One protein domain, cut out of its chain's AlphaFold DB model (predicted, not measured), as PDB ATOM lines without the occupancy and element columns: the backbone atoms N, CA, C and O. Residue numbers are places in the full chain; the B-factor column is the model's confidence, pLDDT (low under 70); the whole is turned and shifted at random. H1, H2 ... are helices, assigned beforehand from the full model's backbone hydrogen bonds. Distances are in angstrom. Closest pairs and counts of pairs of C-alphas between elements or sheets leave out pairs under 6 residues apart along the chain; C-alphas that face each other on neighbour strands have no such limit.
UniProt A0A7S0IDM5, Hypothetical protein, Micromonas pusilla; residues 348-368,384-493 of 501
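This is residues 348 to 368 and 384 to 493 of the 501 residues of the protein "Hypothetical protein" of Micromonas pusilla (UniProt A0A7S0IDM5). This is a compact, rounded body of crossed helices, with H2 and H4 crossing steeply at its core. H1 packs on both of them, and H5 packs on H1 and H4, on one side; the long H6 and the shorter H8 cross the other side, while the short H3 lies at the rim and the short H7 packs on H2. The printed part has 131 residues with eight named helices, H1 to H8 in order, and no named strand; the class is all helix. The radius of gyration of the C-alphas is 14.1 A, and they span 42 by 35 by 25 A.

H1, residues 348 to 364, touches H4, residues 412 to 428, with residues 348 to 355 alone; the closest C-alphas, of Ala 351 and Ala 416, are 4.6 A apart. They run the same way at 36 degrees, only just a steep tilt. H2, residues 386 to 403, and H4 are the hub, each touching five helices. They touch at Val 394 and Ala 419, their closest C-alphas, 5.4 A apart, at a steep tilt of 45 degrees, opposite ways. H3, residues 405 to 409, touches no helix but is near H6, residues 446 to 468. H5, residues 436 to 442, forms a helical hairpin with H4, and its closest C-alpha to H1 is that of Glu 437, 6.1 A from Leu 358. H6 touches H4 at 73 degrees, only just about perpendicular, with C-alphas 418 and 449 closest at 5.7 A. H7, residues 474 to 478, only just touches H2, with 3 pairs of C-alphas within 8 A, Ala 400 and Ile 475 closest at 6.9 A. H8, residues 480 to 491, touches H2 about perpendicular at 83 degrees, with C-alphas 393 and 482 closest at 4.6 A. Every O i to N i+4 pair is within hydrogen-bond range in H2, H4, H5, H7 and H8, against 10 of 13 in H1, 15 of 19 in H6 and 0 of 1 in H3, where 1 of 2 O i to N i+3 pairs is.

H1 begins at C-alpha 348 (-4.025, 5.136, 78.176), is 24.4 A long and has a kink of 32 degrees near residue 357. H2 is 26.3 A long, H4 22.9 A and H6 31.9 A, with a kink of 27 degrees near residue 453. H8, 16.0 A, ends at C-alpha 491 (-15.675, 4.622, 102.130).

The two C-alphas farthest apart, of Lys 364 and Leu 469, are 42.8 A apart. Residues 369 to 383 are not printed, and C-alphas 368 and 384 are 11.4 A apart across the cut. Of the links printed whole, none is long. The mean pLDDT of the printed part is 90.2; residues 384, 492 and 493 are under 70.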
ATOM      1  N   SER A 348      -2.759   5.298  78.915       93.75
ATOM      2  CA  SER A 348      -4.025   5.136  78.176       93.75
ATOM      3  C   SER A 348      -3.878   4.186  76.981       93.75
ATOM      4  O   SER A 348      -4.591   3.185  76.913       93.75
ATOM      5  N   SER A 349      -2.883   4.380  76.100       92.44
ATOM      6  CA  SER A 349      -2.698   3.468  74.958       92.44
ATOM      7  C   SER A 349      -2.408   2.019  75.366       92.44
ATOM      8  O   SER A 349      -2.908   1.100  74.717       92.44
ATOM      9  N   PHE A 350      -1.658   1.779  76.453       94.88
ATOM     10  CA  PHE A 350      -1.501   0.427  77.006       94.88
ATOM     11  C   PHE A 350      -2.818  -0.125  77.575       94.88
ATOM     12  O   PHE A 350      -3.135  -1.289  77.338       94.88
ATOM     13  N   ALA A 351      -3.593   0.678  78.305       94.94
ATOM     14  CA  ALA A 351      -4.816   0.220  78.959       94.94
ATOM     15  C   ALA A 351      -5.939  -0.081  77.962       94.94
ATOM     16  O   ALA A 351      -6.530  -1.157  78.037       94.94
ATOM     17  N   GLY A 352      -6.167   0.789  76.973       91.62
ATOM     18  CA  GLY A 352      -7.118   0.541  75.888       91.62
ATOM     19  C   GLY A 352      -6.779  -0.734  75.107       91.62
ATOM     20  O   GLY A 352      -7.659  -1.550  74.834       91.62
ATOM     21  N   ALA A 353      -5.490  -0.978  74.839       91.12
ATOM     22  CA  ALA A 353      -5.016  -2.220  74.230       91.12
ATOM     23  C   ALA A 353      -5.289  -3.458  75.112       91.12
ATOM     24  O   ALA A 353      -5.778  -4.482  74.623       91.12
ATOM     25  N   TYR A 354      -5.027  -3.364  76.420       93.38
ATOM     26  CA  TYR A 354      -5.286  -4.446  77.372       93.38
ATOM     27  C   TYR A 354      -6.786  -4.736  77.542       93.38
ATOM     28  O   TYR A 354      -7.181  -5.905  77.491       93.38
ATOM     29  N   LEU A 355      -7.634  -3.710  77.656       91.25
ATOM     30  CA  LEU A 355      -9.092  -3.843  77.713       91.25
ATOM     31  C   LEU A 355      -9.647  -4.460  76.422       91.25
ATOM     32  O   LEU A 355     -10.372  -5.456  76.487       91.25
ATOM     33  N   ALA A 356      -9.254  -3.954  75.249       90.00
ATOM     34  CA  ALA A 356      -9.721  -4.466  73.959       90.00
ATOM     35  C   ALA A 356      -9.480  -5.977  73.789       90.00
ATOM     36  O   ALA A 356     -10.302  -6.678  73.195       90.00
ATOM     37  N   ARG A 357      -8.381  -6.505  74.349       88.56
ATOM     38  CA  ARG A 357      -8.032  -7.930  74.260       88.56
ATOM     39  C   ARG A 357      -8.615  -8.792  75.390       88.56
ATOM     40  O   ARG A 357      -8.875  -9.972  75.155       88.56
ATOM     41  N   LEU A 358      -8.826  -8.229  76.583       89.31
ATOM     42  CA  LEU A 358      -9.297  -8.933  77.786       89.31
ATOM     43  C   LEU A 358     -10.832  -8.990  77.899       89.31
ATOM     44  O   LEU A 358     -11.402 -10.047  78.181       89.31
ATOM     45  N   MET A 359     -11.510  -7.867  77.653       86.75
ATOM     46  CA  MET A 359     -12.954  -7.696  77.871       86.75
ATOM     47  C   MET A 359     -13.849  -8.632  77.027       86.75
ATOM     48  O   MET A 359     -14.926  -9.001  77.504       86.75
ATOM     49  N   PRO A 360     -13.470  -9.069  75.805       86.31
ATOM     50  CA  PRO A 360     -14.215 -10.101  75.073       86.31
ATOM     51  C   PRO A 360     -14.106 -11.505  75.691       86.31
ATOM     52  O   PRO A 360     -14.973 -12.341  75.449       86.31
ATOM     53  N   GLY A 361     -13.049 -11.779  76.465       85.75
ATOM     54  CA  GLY A 361     -12.874 -13.037  77.194       85.75
ATOM     55  C   GLY A 361     -13.750 -13.083  78.443       85.75
ATOM     56  O   GLY A 361     -14.575 -13.981  78.580       85.75
ATOM     57  N   LEU A 362     -13.647 -12.063  79.299       85.44
ATOM     58  CA  LEU A 362     -14.417 -11.978  80.549       85.44
ATOM     59  C   LEU A 362     -15.938 -11.979  80.313       85.44
ATOM     60  O   LEU A 362     -16.670 -12.616  81.069       85.44
ATOM     61  N   ARG A 363     -16.414 -11.355  79.223       83.50
ATOM     62  CA  ARG A 363     -17.821 -11.445  78.789       83.50
ATOM     63  C   ARG A 363     -18.241 -12.858  78.364       83.50
ATOM     64  O   ARG A 363     -19.350 -13.266  78.676       83.50
ATOM     65  N   LYS A 364     -17.374 -13.632  77.700       84.88
ATOM     66  CA  LYS A 364     -17.660 -15.041  77.346       84.88
ATOM     67  C   LYS A 364     -17.626 -15.984  78.551       84.88
ATOM     68  O   LYS A 364     -18.304 -17.003  78.526       84.88
ATOM     69  N   GLU A 365     -16.855 -15.652  79.585       84.56
ATOM     70  CA  GLU A 365     -16.813 -16.393  80.855       84.56
ATOM     71  C   GLU A 365     -17.958 -16.002  81.823       84.56
ATOM     72  O   GLU A 365     -18.030 -16.549  82.920       84.56
ATOM     73  N   GLY A 366     -18.858 -15.077  81.448       79.69
ATOM     74  CA  GLY A 366     -19.972 -14.623  82.301       79.69
ATOM     75  C   GLY A 366     -19.536 -13.775  83.505       79.69
ATOM     76  O   GLY A 366     -20.298 -13.581  84.446       79.69
ATOM     77  N   LEU A 367     -18.302 -13.259  83.498       78.50
ATOM     78  CA  LEU A 367     -17.708 -12.504  84.611       78.50
ATOM     79  C   LEU A 367     -18.031 -10.999  84.567       78.50
ATOM     80  O   LEU A 367     -17.463 -10.227  85.336       78.50
ATOM     81  N   MET A 368     -18.905 -10.574  83.646       71.50
ATOM     82  CA  MET A 368     -19.271  -9.170  83.397       71.50
ATOM     83  C   MET A 368     -20.774  -8.992  83.147       71.50
ATOM     84  O   MET A 368     -21.181  -8.163  82.334       71.50
ATOM     85  N   THR A 384     -25.529   1.212  81.956       57.91
ATOM     86  CA  THR A 384     -26.084  -0.153  81.968       57.91
ATOM     87  C   THR A 384     -25.134  -1.196  81.380       57.91
ATOM     88  O   THR A 384     -25.450  -2.387  81.410       57.91
ATOM     89  N   ASN A 385     -23.965  -0.779  80.884       73.19
ATOM     90  CA  ASN A 385     -22.931  -1.644  80.339       73.19
ATOM     91  C   ASN A 385     -21.720  -1.726  81.296       73.19
ATOM     92  O   ASN A 385     -20.901  -0.805  81.311       73.19
ATOM     93  N   PRO A 386     -21.520  -2.857  82.004       77.81
ATOM     94  CA  PRO A 386     -20.343  -3.112  82.846       77.81
ATOM     95  C   PRO A 386     -18.991  -2.821  82.191       77.81
ATOM     96  O   PRO A 386     -17.999  -2.583  82.873       77.81
ATOM     97  N   CYS A 387     -18.915  -2.882  80.860       80.81
ATOM     98  CA  CYS A 387     -17.672  -2.654  80.134       80.81
ATOM     99  C   CYS A 387     -17.350  -1.173  79.924       80.81
ATOM    100  O   CYS A 387     -16.187  -0.860  79.702       80.81
ATOM    101  N   GLU A 388     -18.346  -0.291  79.991       83.94
ATOM    102  CA  GLU A 388     -18.149   1.160  79.951       83.94
ATOM    103  C   GLU A 388     -17.766   1.674  81.345       83.94
ATOM    104  O   GLU A 388     -16.774   2.387  81.451       83.94
ATOM    105  N   ASP A 389     -18.413   1.179  82.412       87.12
ATOM    106  CA  ASP A 389     -17.982   1.420  83.804       87.12
ATOM    107  C   ASP A 389     -16.514   1.011  84.031       87.12
ATOM    108  O   ASP A 389     -15.753   1.713  84.695       87.12
ATOM    109  N   VAL A 390     -16.090  -0.143  83.492       90.38
ATOM    110  CA  VAL A 390     -14.689  -0.588  83.598       90.38
ATOM    111  C   VAL A 390     -13.739   0.358  82.868       90.38
ATOM    112  O   VAL A 390     -12.669   0.628  83.412       90.38
ATOM    113  N   SER A 391     -14.096   0.849  81.678       91.69
ATOM    114  CA  SER A 391     -13.266   1.821  80.955       91.69
ATOM    115  C   SER A 391     -13.173   3.135  81.724       91.69
ATOM    116  O   SER A 391     -12.070   3.530  82.070       91.69
ATOM    117  N   GLU A 392     -14.299   3.744  82.106       92.38
ATOM    118  CA  GLU A 392     -14.326   5.038  82.807       92.38
ATOM    119  C   GLU A 392     -13.533   5.002  84.126       92.38
ATOM    120  O   GLU A 392     -12.738   5.895  84.405       92.38
ATOM    121  N   ILE A 393     -13.663   3.931  84.920       94.88
ATOM    122  CA  ILE A 393     -12.882   3.771  86.160       94.88
ATOM    123  C   ILE A 393     -11.388   3.583  85.863       94.88
ATOM    124  O   ILE A 393     -10.547   4.065  86.624       94.88
ATOM    125  N   VAL A 394     -11.030   2.891  84.777       97.00
ATOM    126  CA  VAL A 394      -9.630   2.783  84.344       97.00
ATOM    127  C   VAL A 394      -9.108   4.150  83.907       97.00
ATOM    128  O   VAL A 394      -8.091   4.583  84.439       97.00
ATOM    129  N   ASP A 395      -9.801   4.853  83.016       95.94
ATOM    130  CA  ASP A 395      -9.368   6.139  82.472       95.94
ATOM    131  C   ASP A 395      -9.264   7.212  83.574       95.94
ATOM    132  O   ASP A 395      -8.236   7.891  83.655       95.94
ATOM    133  N   TYR A 396     -10.205   7.253  84.529       97.19
ATOM    134  CA  TYR A 396     -10.082   8.049  85.759       97.19
ATOM    135  C   TYR A 396      -8.803   7.720  86.546       97.19
ATOM    136  O   TYR A 396      -8.023   8.615  86.871       97.19
ATOM    137  N   LEU A 397      -8.534   6.441  86.845       97.88
ATOM    138  CA  LEU A 397      -7.334   6.046  87.599       97.88
ATOM    139  C   LEU A 397      -6.039   6.414  86.857       97.88
ATOM    140  O   LEU A 397      -5.044   6.786  87.488       97.88
ATOM    141  N   LEU A 398      -6.031   6.328  85.525       97.50
ATOM    142  CA  LEU A 398      -4.881   6.682  84.695       97.50
ATOM    143  C   LEU A 398      -4.633   8.186  84.662       97.50
ATOM    144  O   LEU A 398      -3.493   8.615  84.851       97.50
ATOM    145  N   GLU A 399      -5.667   8.983  84.424       96.94
ATOM    146  CA  GLU A 399      -5.568  10.436  84.361       96.94
ATOM    147  C   GLU A 399      -5.260  11.013  85.758       96.94
ATOM    148  O   GLU A 399      -4.313  11.795  85.889       96.94
ATOM    149  N   ALA A 400      -5.892  10.510  86.830       96.44
ATOM    150  CA  ALA A 400      -5.584  10.885  88.217       96.44
ATOM    151  C   ALA A 400      -4.115  10.596  88.559       96.44
ATOM    152  O   ALA A 400      -3.434  11.396  89.209       96.44
ATOM    153  N   SER A 401      -3.579   9.477  88.057       96.81
ATOM    154  CA  SER A 401      -2.166   9.139  88.237       96.81
ATOM    155  C   SER A 401      -1.243  10.180  87.610       96.81
ATOM    156  O   SER A 401      -0.171  10.433  88.150       96.81
ATOM    157  N   THR A 402      -1.624  10.811  86.495       95.69
ATOM    158  CA  THR A 402      -0.778  11.840  85.867       95.69
ATOM    159  C   THR A 402      -0.683  13.121  86.698       95.69
ATOM    160  O   THR A 402       0.372  13.765  86.686       95.69
ATOM    161  N   ILE A 403      -1.732  13.459  87.456       95.44
ATOM    162  CA  ILE A 403      -1.779  14.609  88.372       95.44
ATOM    163  C   ILE A 403      -0.759  14.409  89.510       95.44
ATOM    164  O   ILE A 403       0.073  15.285  89.767       95.44
ATOM    165  N   ALA A 404      -0.730  13.219  90.118       94.38
ATOM    166  CA  ALA A 404       0.220  12.862  91.173       94.38
ATOM    167  C   ALA A 404       1.653  12.654  90.638       94.38
ATOM    168  O   ALA A 404       1.959  11.656  89.990       94.38
ATOM    169  N   HIS A 405       2.580  13.559  90.982       93.25
ATOM    170  CA  HIS A 405       3.993  13.509  90.546       93.25
ATOM    171  C   HIS A 405       4.710  12.187  90.875       93.25
ATOM    172  O   HIS A 405       5.576  11.744  90.117       93.25
ATOM    173  N   GLY A 406       4.315  11.527  91.969       91.12
ATOM    174  CA  GLY A 406       4.860  10.233  92.385       91.12
ATOM    175  C   GLY A 406       4.604   9.080  91.406       91.12
ATOM    176  O   GLY A 406       5.308   8.075  91.480       91.12
ATOM    177  N   SER A 407       3.662   9.207  90.462       93.12
ATOM    178  CA  SER A 407       3.400   8.168  89.454       93.12
ATOM    179  C   SER A 407       4.559   7.952  88.480       93.12
ATOM    180  O   SER A 407       4.698   6.858  87.941       93.12
ATOM    181  N   LEU A 408       5.428   8.956  88.294       92.81
ATOM    182  CA  LEU A 408       6.568   8.902  87.372       92.81
ATOM    183  C   LEU A 408       7.554   7.762  87.685       92.81
ATOM    184  O   LEU A 408       8.207   7.256  86.777       92.81
ATOM    185  N   GLN A 409       7.619   7.305  88.940       92.19
ATOM    186  CA  GLN A 409       8.434   6.148  89.336       92.19
ATOM    187  C   GLN A 409       7.946   4.810  88.738       92.19
ATOM    188  O   GLN A 409       8.648   3.802  88.834       92.19
ATOM    189  N   PHE A 410       6.733   4.772  88.177       94.00
ATOM    190  CA  PHE A 410       6.134   3.598  87.552       94.00
ATOM    191  C   PHE A 410       6.186   3.705  86.024       94.00
ATOM    192  O   PHE A 410       6.017   4.776  85.440       94.00
ATOM    193  N   SER A 411       6.372   2.570  85.351       93.44
ATOM    194  CA  SER A 411       6.290   2.517  83.894       93.44
ATOM    195  C   SER A 411       4.821   2.626  83.432       93.44
ATOM    196  O   SER A 411       3.960   1.979  84.037       93.44
ATOM    197  N   PRO A 412       4.494   3.410  82.384       94.81
ATOM    198  CA  PRO A 412       3.138   3.526  81.833       94.81
ATOM    199  C   PRO A 412       2.377   2.200  81.662       94.81
ATOM    200  O   PRO A 412       1.200   2.116  82.002       94.81
ATOM    201  N   SER A 413       3.053   1.140  81.216       95.31
ATOM    202  CA  SER A 413       2.519  -0.219  81.075       95.31
ATOM    203  C   SER A 413       2.172  -0.895  82.407       95.31
ATOM    204  O   SER A 413       1.219  -1.672  82.458       95.31
ATOM    205  N   ALA A 414       2.900  -0.596  83.489       95.81
ATOM    206  CA  ALA A 414       2.584  -1.067  84.835       95.81
ATOM    207  C   ALA A 414       1.379  -0.316  85.403       95.81
ATOM    208  O   ALA A 414       0.503  -0.945  85.986       95.81
ATOM    209  N   VAL A 415       1.300   1.003  85.186       96.69
ATOM    210  CA  VAL A 415       0.135   1.813  85.581       96.69
ATOM    211  C   VAL A 415      -1.114   1.353  84.821       96.69
ATOM    212  O   VAL A 415      -2.153   1.142  85.435       96.69
ATOM    213  N   ALA A 416      -0.994   1.083  83.519       97.12
ATOM    214  CA  ALA A 416      -2.058   0.530  82.683       97.12
ATOM    215  C   ALA A 416      -2.519  -0.867  83.118       97.12
ATOM    216  O   ALA A 416      -3.709  -1.088  83.336       97.12
ATOM    217  N   ALA A 417      -1.586  -1.815  83.269       97.12
ATOM    218  CA  ALA A 417      -1.910  -3.168  83.714       97.12
ATOM    219  C   ALA A 417      -2.542  -3.157  85.111       97.12
ATOM    220  O   ALA A 417      -3.518  -3.869  85.343       97.12
ATOM    221  N   ALA A 418      -2.024  -2.313  86.013       97.81
ATOM    222  CA  ALA A 418      -2.551  -2.166  87.358       97.81
ATOM    223  C   ALA A 418      -3.933  -1.521  87.368       97.81
ATOM    224  O   ALA A 418      -4.771  -2.008  88.109       97.81
ATOM    225  N   ALA A 419      -4.201  -0.471  86.586       97.94
ATOM    226  CA  ALA A 419      -5.521   0.164  86.560       97.94
ATOM    227  C   ALA A 419      -6.588  -0.841  86.104       97.94
ATOM    228  O   ALA A 419      -7.592  -1.035  86.786       97.94
ATOM    229  N   VAL A 420      -6.316  -1.574  85.016       96.56
ATOM    230  CA  VAL A 420      -7.209  -2.629  84.518       96.56
ATOM    231  C   VAL A 420      -7.415  -3.728  85.566       96.56
ATOM    232  O   VAL A 420      -8.557  -4.060  85.882       96.56
ATOM    233  N   SER A 421      -6.350  -4.285  86.155       96.50
ATOM    234  CA  SER A 421      -6.502  -5.371  87.134       96.50
ATOM    235  C   SER A 421      -7.102  -4.904  88.465       96.50
ATOM    236  O   SER A 421      -7.877  -5.644  89.063       96.50
ATOM    237  N   TYR A 422      -6.804  -3.682  88.913       96.19
ATOM    238  CA  TYR A 422      -7.364  -3.062  90.116       96.19
ATOM    239  C   TYR A 422      -8.870  -2.845  89.967       96.19
ATOM    240  O   TYR A 422      -9.624  -3.258  90.844       96.19
ATOM    241  N   THR A 423      -9.331  -2.282  88.846       94.00
ATOM    242  CA  THR A 423     -10.765  -2.102  88.573       94.00
ATOM    243  C   THR A 423     -11.492  -3.447  88.539       94.00
ATOM    244  O   THR A 423     -12.519  -3.627  89.195       94.00
ATOM    245  N   LEU A 424     -10.934  -4.435  87.836       91.81
ATOM    246  CA  LEU A 424     -11.533  -5.764  87.726       91.81
ATOM    247  C   LEU A 424     -11.559  -6.516  89.067       91.81
ATOM    248  O   LEU A 424     -12.582  -7.102  89.421       91.81
ATOM    249  N   GLU A 425     -10.475  -6.470  89.839       91.94
ATOM    250  CA  GLU A 425     -10.369  -7.142  91.134       91.94
ATOM    251  C   GLU A 425     -11.161  -6.409  92.223       91.94
ATOM    252  O   GLU A 425     -12.065  -6.990  92.826       91.94
ATOM    253  N   LYS A 426     -10.867  -5.126  92.472       87.69
ATOM    254  CA  LYS A 426     -11.473  -4.374  93.577       87.69
ATOM    255  C   LYS A 426     -12.921  -3.994  93.314       87.69
ATOM    256  O   LYS A 426     -13.720  -4.105  94.240       87.69
ATOM    257  N   ILE A 427     -13.307  -3.579  92.104       85.50
ATOM    258  CA  ILE A 427     -14.683  -3.114  91.836       85.50
ATOM    259  C   ILE A 427     -15.595  -4.277  91.447       85.50
ATOM    260  O   ILE A 427     -16.662  -4.445  92.058       85.50
ATOM    261  N   TRP A 428     -15.154  -5.108  90.501       84.38
ATOM    262  CA  TRP A 428     -15.961  -6.184  89.916       84.38
ATOM    263  C   TRP A 428     -15.800  -7.553  90.593       84.38
ATOM    264  O   TRP A 428     -16.690  -8.385  90.458       84.38
ATOM    265  N   GLY A 429     -14.749  -7.774  91.391       85.19
ATOM    266  CA  GLY A 429     -14.518  -9.050  92.084       85.19
ATOM    267  C   GLY A 429     -13.934 -10.152  91.191       85.19
ATOM    268  O   GLY A 429     -13.901 -11.318  91.586       85.19
ATOM    269  N   VAL A 430     -13.462  -9.804  89.991       89.00
ATOM    270  CA  VAL A 430     -12.816 -10.741  89.068       89.00
ATOM    271  C   VAL A 430     -11.490 -11.192  89.678       89.00
ATOM    272  O   VAL A 430     -10.607 -10.382  89.956       89.00
ATOM    273  N   ARG A 431     -11.323 -12.503  89.874       89.94
ATOM    274  CA  ARG A 431     -10.070 -13.069  90.390       89.94
ATOM    275  C   ARG A 431      -8.924 -12.830  89.411       89.94
ATOM    276  O   ARG A 431      -9.086 -13.017  88.206       89.94
ATOM    277  N   TRP A 432      -7.734 -12.548  89.946       88.56
ATOM    278  CA  TRP A 432      -6.489 -12.472  89.168       88.56
ATOM    279  C   TRP A 432      -6.281 -13.712  88.273       88.56
ATOM    280  O   TRP A 432      -5.880 -13.587  87.119       88.56
ATOM    281  N   ASP A 433      -6.653 -14.899  88.762       89.25
ATOM    282  CA  ASP A 433      -6.553 -16.183  88.044       89.25
ATOM    283  C   ASP A 433      -7.391 -16.251  86.748       89.25
ATOM    284  O   ASP A 433      -7.107 -17.067  85.865       89.25
ATOM    285  N   SER A 434      -8.419 -15.403  86.620       88.19
ATOM    286  CA  SER A 434      -9.233 -15.250  85.406       88.19
ATOM    287  C   SER A 434      -8.618 -14.263  84.409       88.19
ATOM    288  O   SER A 434      -8.864 -14.364  83.210       88.19
ATOM    289  N   MET A 435      -7.747 -13.350  84.853       90.75
ATOM    290  CA  MET A 435      -7.118 -12.310  84.021       90.75
ATOM    291  C   MET A 435      -5.932 -12.840  83.184       90.75
ATOM    292  O   MET A 435      -4.937 -12.148  82.966       90.75
ATOM    293  N   ARG A 436      -6.024 -14.087  82.701       87.44
ATOM    294  CA  ARG A 436      -4.931 -14.836  82.048       87.44
ATOM    295  C   ARG A 436      -4.307 -14.087  80.871       87.44
ATOM    296  O   ARG A 436      -3.085 -14.001  80.779       87.44
ATOM    297  N   GLU A 437      -5.135 -13.496  80.008       87.12
ATOM    298  CA  GLU A 437      -4.654 -12.725  78.854       87.12
ATOM    299  C   GLU A 437      -3.940 -11.429  79.281       87.12
ATOM    300  O   GLU A 437      -2.956 -11.052  78.651       87.12
ATOM    301  N   LEU A 438      -4.354 -10.777  80.379       89.88
ATOM    302  CA  LEU A 438      -3.676  -9.581  80.899       89.88
ATOM    303  C   LEU A 438      -2.272  -9.911  81.409       89.88
ATOM    304  O   LEU A 438      -1.320  -9.200  81.083       89.88
ATOM    305  N   HIS A 439      -2.126 -11.006  82.159       89.25
ATOM    306  CA  HIS A 439      -0.818 -11.487  82.603       89.25
ATOM    307  C   HIS A 439       0.070 -11.857  81.402       89.25
ATOM    308  O   HIS A 439       1.202 -11.388  81.308       89.25
ATOM    309  N   LYS A 440      -0.471 -12.610  80.435       88.75
ATOM    310  CA  LYS A 440       0.235 -13.030  79.213       88.75
ATOM    311  C   LYS A 440       0.695 -11.856  78.336       88.75
ATOM    312  O   LYS A 440       1.785 -11.913  77.780       88.75
ATOM    313  N   MET A 441      -0.113 -10.801  78.199       88.50
ATOM    314  CA  MET A 441       0.265  -9.600  77.442       88.50
ATOM    315  C   MET A 441       1.253  -8.717  78.206       88.50
ATOM    316  O   MET A 441       2.271  -8.306  77.658       88.50
ATOM    317  N   SER A 442       0.933  -8.372  79.454       91.62
ATOM    318  CA  SER A 442       1.670  -7.348  80.200       91.62
ATOM    319  C   SER A 442       2.947  -7.879  80.858       91.62
ATOM    320  O   SER A 442       3.862  -7.098  81.121       91.62
ATOM    321  N   GLY A 443       3.035  -9.189  81.108       92.19
ATOM    322  CA  GLY A 443       4.152  -9.851  81.788       92.19
ATOM    323  C   GLY A 443       4.214  -9.610  83.298       92.19
ATOM    324  O   GLY A 443       5.039 -10.221  83.968       92.19
ATOM    325  N   TYR A 444       3.357  -8.746  83.852       95.12
ATOM    326  CA  TYR A 444       3.359  -8.431  85.279       95.12
ATOM    327  C   TYR A 444       2.639  -9.498  86.101       95.12
ATOM    328  O   TYR A 444       1.588 -10.010  85.707       95.12
ATOM    329  N   THR A 445       3.179  -9.800  87.277       94.44
ATOM    330  CA  THR A 445       2.492 -10.557  88.325       94.44
ATOM    331  C   THR A 445       1.756  -9.613  89.280       94.44
ATOM    332  O   THR A 445       2.047  -8.416  89.354       94.44
ATOM    333  N   LYS A 446       0.848 -10.161  90.095       92.62
ATOM    334  CA  LYS A 446       0.165  -9.403  91.156       92.62
ATOM    335  C   LYS A 446       1.140  -8.765  92.159       92.62
ATOM    336  O   LYS A 446       0.850  -7.707  92.708       92.62
ATOM    337  N   HIS A 447       2.299  -9.388  92.386       95.00
ATOM    338  CA  HIS A 447       3.345  -8.854  93.258       95.00
ATOM    339  C   HIS A 447       3.979  -7.581  92.675       95.00
ATOM    340  O   HIS A 447       4.184  -6.609  93.398       95.00
ATOM    341  N   ASP A 448       4.232  -7.551  91.366       95.50
ATOM    342  CA  ASP A 448       4.883  -6.411  90.708       95.50
ATOM    343  C   ASP A 448       3.979  -5.170  90.708       95.50
ATOM    344  O   ASP A 448       4.442  -4.049  90.924       95.50
ATOM    345  N   LEU A 449       2.668  -5.381  90.543       96.31
ATOM    346  CA  LEU A 449       1.662  -4.317  90.557       96.31
ATOM    347  C   LEU A 449       1.245  -3.885  91.975       96.31
ATOM    348  O   LEU A 449       0.603  -2.846  92.119       96.31
ATOM    349  N   ALA A 450       1.639  -4.608  93.031       96.06
ATOM    350  CA  ALA A 450       1.223  -4.319  94.408       96.06
ATOM    351  C   ALA A 450       1.612  -2.903  94.879       96.06
ATOM    352  O   ALA A 450       0.863  -2.264  95.620       96.06
ATOM    353  N   LYS A 451       2.749  -2.369  94.405       96.12
ATOM    354  CA  LYS A 451       3.163  -0.979  94.676       96.12
ATOM    355  C   LYS A 451       2.273   0.060  93.988       96.12
ATOM    356  O   LYS A 451       2.119   1.154  94.520       96.12
ATOM    357  N   VAL A 452       1.708  -0.280  92.828       97.00
ATOM    358  CA  VAL A 452       0.800   0.588  92.067       97.00
ATOM    359  C   VAL A 452      -0.610   0.529  92.662       97.00
ATOM    360  O   VAL A 452      -1.226   1.569  92.852       97.00
ATOM    361  N   TYR A 453      -1.075  -0.653  93.085       96.44
ATOM    362  CA  TYR A 453      -2.311  -0.809  93.870       96.44
ATOM    363  C   TYR A 453      -2.276   0.062  95.137       96.44
ATOM    364  O   TYR A 453      -3.154   0.892  95.343       96.44
ATOM    365  N   ALA A 454      -1.207  -0.051  95.935       95.88
ATOM    366  CA  ALA A 454      -1.007   0.765  97.136       95.88
ATOM    367  C   ALA A 454      -0.701   2.251  96.842       95.88
ATOM    368  O   ALA A 454      -0.528   3.044  97.768       95.88
ATOM    369  N   PHE A 455      -0.572   2.644  95.573       96.44
ATOM    370  CA  PHE A 455      -0.548   4.041  95.140       96.44
ATOM    371  C   PHE A 455      -1.963   4.507  94.763       96.44
ATOM    372  O   PHE A 455      -2.379   5.546  95.265       96.44
ATOM    373  N   PHE A 456      -2.735   3.718  94.004       96.88
ATOM    374  CA  PHE A 456      -4.148   4.002  93.715       96.88
ATOM    375  C   PHE A 456      -5.002   4.108  94.983       96.88
ATOM    376  O   PHE A 456      -5.831   5.004  95.074       96.88
ATOM    377  N   ASP A 457      -4.767   3.251  95.980       95.00
ATOM    378  CA  ASP A 457      -5.496   3.291  97.256       95.00
ATOM    379  C   ASP A 457      -5.353   4.642  97.975       95.00
ATOM    380  O   ASP A 457      -6.315   5.146  98.548       95.00
ATOM    381  N   ARG A 458      -4.169   5.263  97.896       95.38
ATOM    382  CA  ARG A 458      -3.927   6.610  98.437       95.38
ATOM    383  C   ARG A 458      -4.442   7.697  97.501       95.38
ATOM    384  O   ARG A 458      -5.066   8.639  97.962       95.38
ATOM    385  N   LEU A 459      -4.262   7.531  96.191       95.62
ATOM    386  CA  LEU A 459      -4.746   8.464  95.170       95.62
ATOM    387  C   LEU A 459      -6.267   8.671  95.237       95.62
ATOM    388  O   LEU A 459      -6.730   9.801  95.135       95.62
ATOM    389  N   VAL A 460      -7.035   7.595  95.436       94.81
ATOM    390  CA  VAL A 460      -8.501   7.650  95.572       94.81
ATOM    391  C   VAL A 460      -8.922   8.253  96.920       94.81
ATOM    392  O   VAL A 460      -9.953   8.920  96.962       94.81
ATOM    393  N   SER A 461      -8.128   8.079  97.987       93.81
ATOM    394  CA  SER A 461      -8.343   8.772  99.271       93.81
ATOM    395  C   SER A 461      -8.100  10.268  99.138       93.81
ATOM    396  O   SER A 461      -9.011  11.049  99.378       93.81
ATOM    397  N   ASP A 462      -6.935  10.675  98.636       93.81
ATOM    398  CA  ASP A 462      -6.592  12.088  98.478       93.81
ATOM    399  C   ASP A 462      -7.563  12.822  97.535       93.81
ATOM    400  O   ASP A 462      -7.910  13.980  97.770       93.81
ATOM    401  N   ALA A 463      -8.018  12.158  96.464       93.38
ATOM    402  CA  ALA A 463      -8.988  12.720  95.527       93.38
ATOM    403  C   ALA A 463     -10.394  12.868  96.135       93.38
ATOM    404  O   ALA A 463     -11.107  13.792  95.749       93.38
ATOM    405  N   TYR A 464     -10.775  12.000  97.082       93.00
ATOM    406  CA  TYR A 464     -12.010  12.128  97.866       93.00
ATOM    407  C   TYR A 464     -11.881  13.208  98.952       93.00
ATOM    408  O   TYR A 464     -12.733  14.082  99.074       93.00
ATOM    409  N   GLU A 465     -10.772  13.213  99.695       91.19
ATOM    410  CA  GLU A 465     -10.478  14.205 100.733       91.19
ATOM    411  C   GLU A 465     -10.405  15.628 100.155       91.19
ATOM    412  O   GLU A 465     -10.918  16.566 100.762       91.19
ATOM    413  N   SER A 466      -9.842  15.807  98.953       89.06
ATOM    414  CA  SER A 466      -9.841  17.107  98.268       89.06
ATOM    415  C   SER A 466     -11.244  17.555  97.824       89.06
ATOM    416  O   SER A 466     -11.492  18.759  97.746       89.06
ATOM    417  N   GLU A 467     -12.163  16.617  97.568       90.25
ATOM    418  CA  GLU A 467     -13.566  16.902  97.236       90.25
ATOM    419  C   GLU A 467     -14.354  17.360  98.472       90.25
ATOM    420  O   GLU A 467     -14.974  18.422  98.458       90.25
ATOM    421  N   GLU A 468     -14.248  16.624  99.583       88.62
ATOM    422  CA  GLU A 468     -14.866  16.976 100.874       88.62
ATOM    423  C   GLU A 468     -14.340  18.319 101.430       88.62
ATOM    424  O   GLU A 468     -15.057  19.042 102.124       88.62
ATOM    425  N   LEU A 469     -13.107  18.707 101.076       87.25
ATOM    426  CA  LEU A 469     -12.529  20.029 101.361       87.25
ATOM    427  C   LEU A 469     -13.056  21.159 100.446       87.25
ATOM    428  O   LEU A 469     -12.635  22.310 100.586       87.25
ATOM    429  N   GLY A 470     -13.971  20.866  99.517       81.25
ATOM    430  CA  GLY A 470     -14.610  21.848  98.633       81.25
ATOM    431  C   GLY A 470     -13.719  22.360  97.498       81.25
ATOM    432  O   GLY A 470     -14.012  23.404  96.909       81.25
ATOM    433  N   ARG A 471     -12.617  21.660  97.198       78.62
ATOM    434  CA  ARG A 471     -11.713  21.942  96.072       78.62
ATOM    435  C   ARG A 471     -11.275  20.629  95.425       78.62
ATOM    436  O   ARG A 471     -10.088  20.272  95.441       78.62
ATOM    437  N   GLY A 472     -12.263  19.929  94.868       84.19
ATOM    438  CA  GLY A 472     -12.077  18.770  94.006       84.19
ATOM    439  C   GLY A 472     -11.106  19.027  92.856       84.19
ATOM    440  O   GLY A 472     -10.764  20.166  92.525       84.19
ATOM    441  N   LEU A 473     -10.631  17.938  92.263       91.56
ATOM    442  CA  LEU A 473      -9.854  17.971  91.026       91.56
ATOM    443  C   LEU A 473     -10.826  17.981  89.841       91.56
ATOM    444  O   LEU A 473     -11.846  17.297  89.902       91.56
ATOM    445  N   HIS A 474     -10.502  18.651  88.734       93.94
ATOM    446  CA  HIS A 474     -11.371  18.679  87.540       93.94
ATOM    447  C   HIS A 474     -11.700  17.270  87.025       93.94
ATOM    448  O   HIS A 474     -12.798  17.006  86.539       93.94
ATOM    449  N   ILE A 475     -10.773  16.328  87.193       93.94
ATOM    450  CA  ILE A 475     -10.989  14.922  86.847       93.94
ATOM    451  C   ILE A 475     -12.158  14.269  87.619       93.94
ATOM    452  O   ILE A 475     -12.825  13.389  87.077       93.94
ATOM    453  N   ASN A 476     -12.443  14.697  88.855       93.75
ATOM    454  CA  ASN A 476     -13.559  14.158  89.637       93.75
ATOM    455  C   ASN A 476     -14.914  14.521  89.004       93.75
ATOM    456  O   ASN A 476     -15.821  13.687  88.986       93.75
ATOM    457  N   ASP A 477     -15.014  15.727  88.430       92.69
ATOM    458  CA  ASP A 477     -16.159  16.192  87.637       92.69
ATOM    459  C   ASP A 477     -16.186  15.606  86.216       92.69
ATOM    460  O   ASP A 477     -17.259  15.383  85.657       92.69
ATOM    461  N   LYS A 478     -15.019  15.319  85.625       93.31
ATOM    462  CA  LYS A 478     -14.918  14.688  84.299       93.31
ATOM    463  C   LYS A 478     -15.448  13.245  84.292       93.31
ATOM    464  O   LYS A 478     -16.082  12.847  83.319       93.31
ATOM    465  N   HIS A 479     -15.219  12.479  85.365       92.88
ATOM    466  CA  HIS A 479     -15.587  11.054  85.471       92.88
ATOM    467  C   HIS A 479     -16.471  10.779  86.708       92.88
ATOM    468  O   HIS A 479     -16.121  10.002  87.601       92.88
ATOM    469  N   GLN A 480     -17.621  11.461  86.794       90.88
ATOM    470  CA  GLN A 480     -18.524  11.410  87.961       90.88
ATOM    471  C   GLN A 480     -19.118  10.017  88.263       90.88
ATOM    472  O   GLN A 480     -19.481   9.734  89.410       90.88
ATOM    473  N   ASN A 481     -19.237   9.124  87.272       88.12
ATOM    474  CA  ASN A 481     -19.710   7.758  87.508       88.12
ATOM    475  C   ASN A 481     -18.573   6.899  88.090       88.12
ATOM    476  O   ASN A 481     -18.775   6.224  89.105       88.12
ATOM    477  N   ALA A 482     -17.352   7.023  87.561       90.50
ATOM    478  CA  ALA A 482     -16.164   6.390  88.123       90.50
ATOM    479  C   ALA A 482     -15.901   6.792  89.584       90.50
ATOM    480  O   ALA A 482     -15.722   5.907  90.427       90.50
ATOM    481  N   THR A 483     -15.927   8.090  89.916       91.25
ATOM    482  CA  THR A 483     -15.745   8.558  91.304       91.25
ATOM    483  C   THR A 483     -16.846   8.042  92.224       91.25
ATOM    484  O   THR A 483     -16.544   7.496  93.286       91.25
ATOM    485  N   SER A 484     -18.117   8.097  91.807       88.38
ATOM    486  CA  SER A 484     -19.225   7.584  92.624       88.38
ATOM    487  C   SER A 484     -19.129   6.076  92.886       88.38
ATOM    488  O   SER A 484     -19.474   5.627  93.980       88.38
ATOM    489  N   ILE A 485     -18.640   5.281  91.927       87.75
ATOM    490  CA  ILE A 485     -18.412   3.840  92.117       87.75
ATOM    491  C   ILE A 485     -17.201   3.592  93.033       87.75
ATOM    492  O   ILE A 485     -17.291   2.773  93.956       87.75
ATOM    493  N   LEU A 486     -16.086   4.297  92.808       89.19
ATOM    494  CA  LEU A 486     -14.849   4.166  93.585       89.19
ATOM    495  C   LEU A 486     -15.057   4.548  95.052       89.19
ATOM    496  O   LEU A 486     -14.825   3.724  95.938       89.19
ATOM    497  N   TRP A 487     -15.536   5.765  95.318       90.44
ATOM    498  CA  TRP A 487     -15.701   6.286  96.676       90.44
ATOM    499  C   TRP A 487     -16.764   5.514  97.453       90.44
ATOM    500  O   TRP A 487     -16.542   5.174  98.616       90.44
ATOM    501  N   ARG A 488     -17.872   5.115  96.809       85.88
ATOM    502  CA  ARG A 488     -18.884   4.259  97.450       85.88
ATOM    503  C   ARG A 488     -18.303   2.920  97.894       85.88
ATOM    504  O   ARG A 488     -18.659   2.445  98.966       85.88
ATOM    505  N   LYS A 489     -17.393   2.320  97.119       80.19
ATOM    506  CA  LYS A 489     -16.763   1.049  97.505       80.19
ATOM    507  C   LYS A 489     -15.590   1.206  98.484       80.19
ATOM    508  O   LYS A 489     -15.319   0.267  99.226       80.19
ATOM    509  N   ALA A 490     -14.915   2.355  98.492       80.56
ATOM    510  CA  ALA A 490     -13.800   2.640  99.395       80.56
ATOM    511  C   ALA A 490     -14.253   3.085 100.800       80.56
ATOM    512  O   ALA A 490     -13.680   2.631 101.787       80.56
ATOM    513  N   PHE A 491     -15.282   3.936 100.889       80.38
ATOM    514  CA  PHE A 491     -15.675   4.622 102.130       80.38
ATOM    515  C   PHE A 491     -17.092   4.292 102.614       80.38
ATOM    516  O   PHE A 491     -17.379   4.424 103.799       80.38
ATOM    517  N   PHE A 492     -17.974   3.821 101.725       65.75
ATOM    518  CA  PHE A 492     -19.383   3.548 102.033       65.75
ATOM    519  C   PHE A 492     -19.722   2.055 101.905       65.75
ATOM    520  O   PHE A 492     -20.732   1.666 101.310       65.75
ATOM    521  N   THR A 493     -18.887   1.198 102.501       53.44
ATOM    522  CA  THR A 493     -19.274  -0.187 102.797       53.44
ATOM    523  C   THR A 493     -20.515  -0.185 103.685       53.44
ATOM    524  O   THR A 493     -20.474   0.315 104.807       53.44
TER     525      THR A 493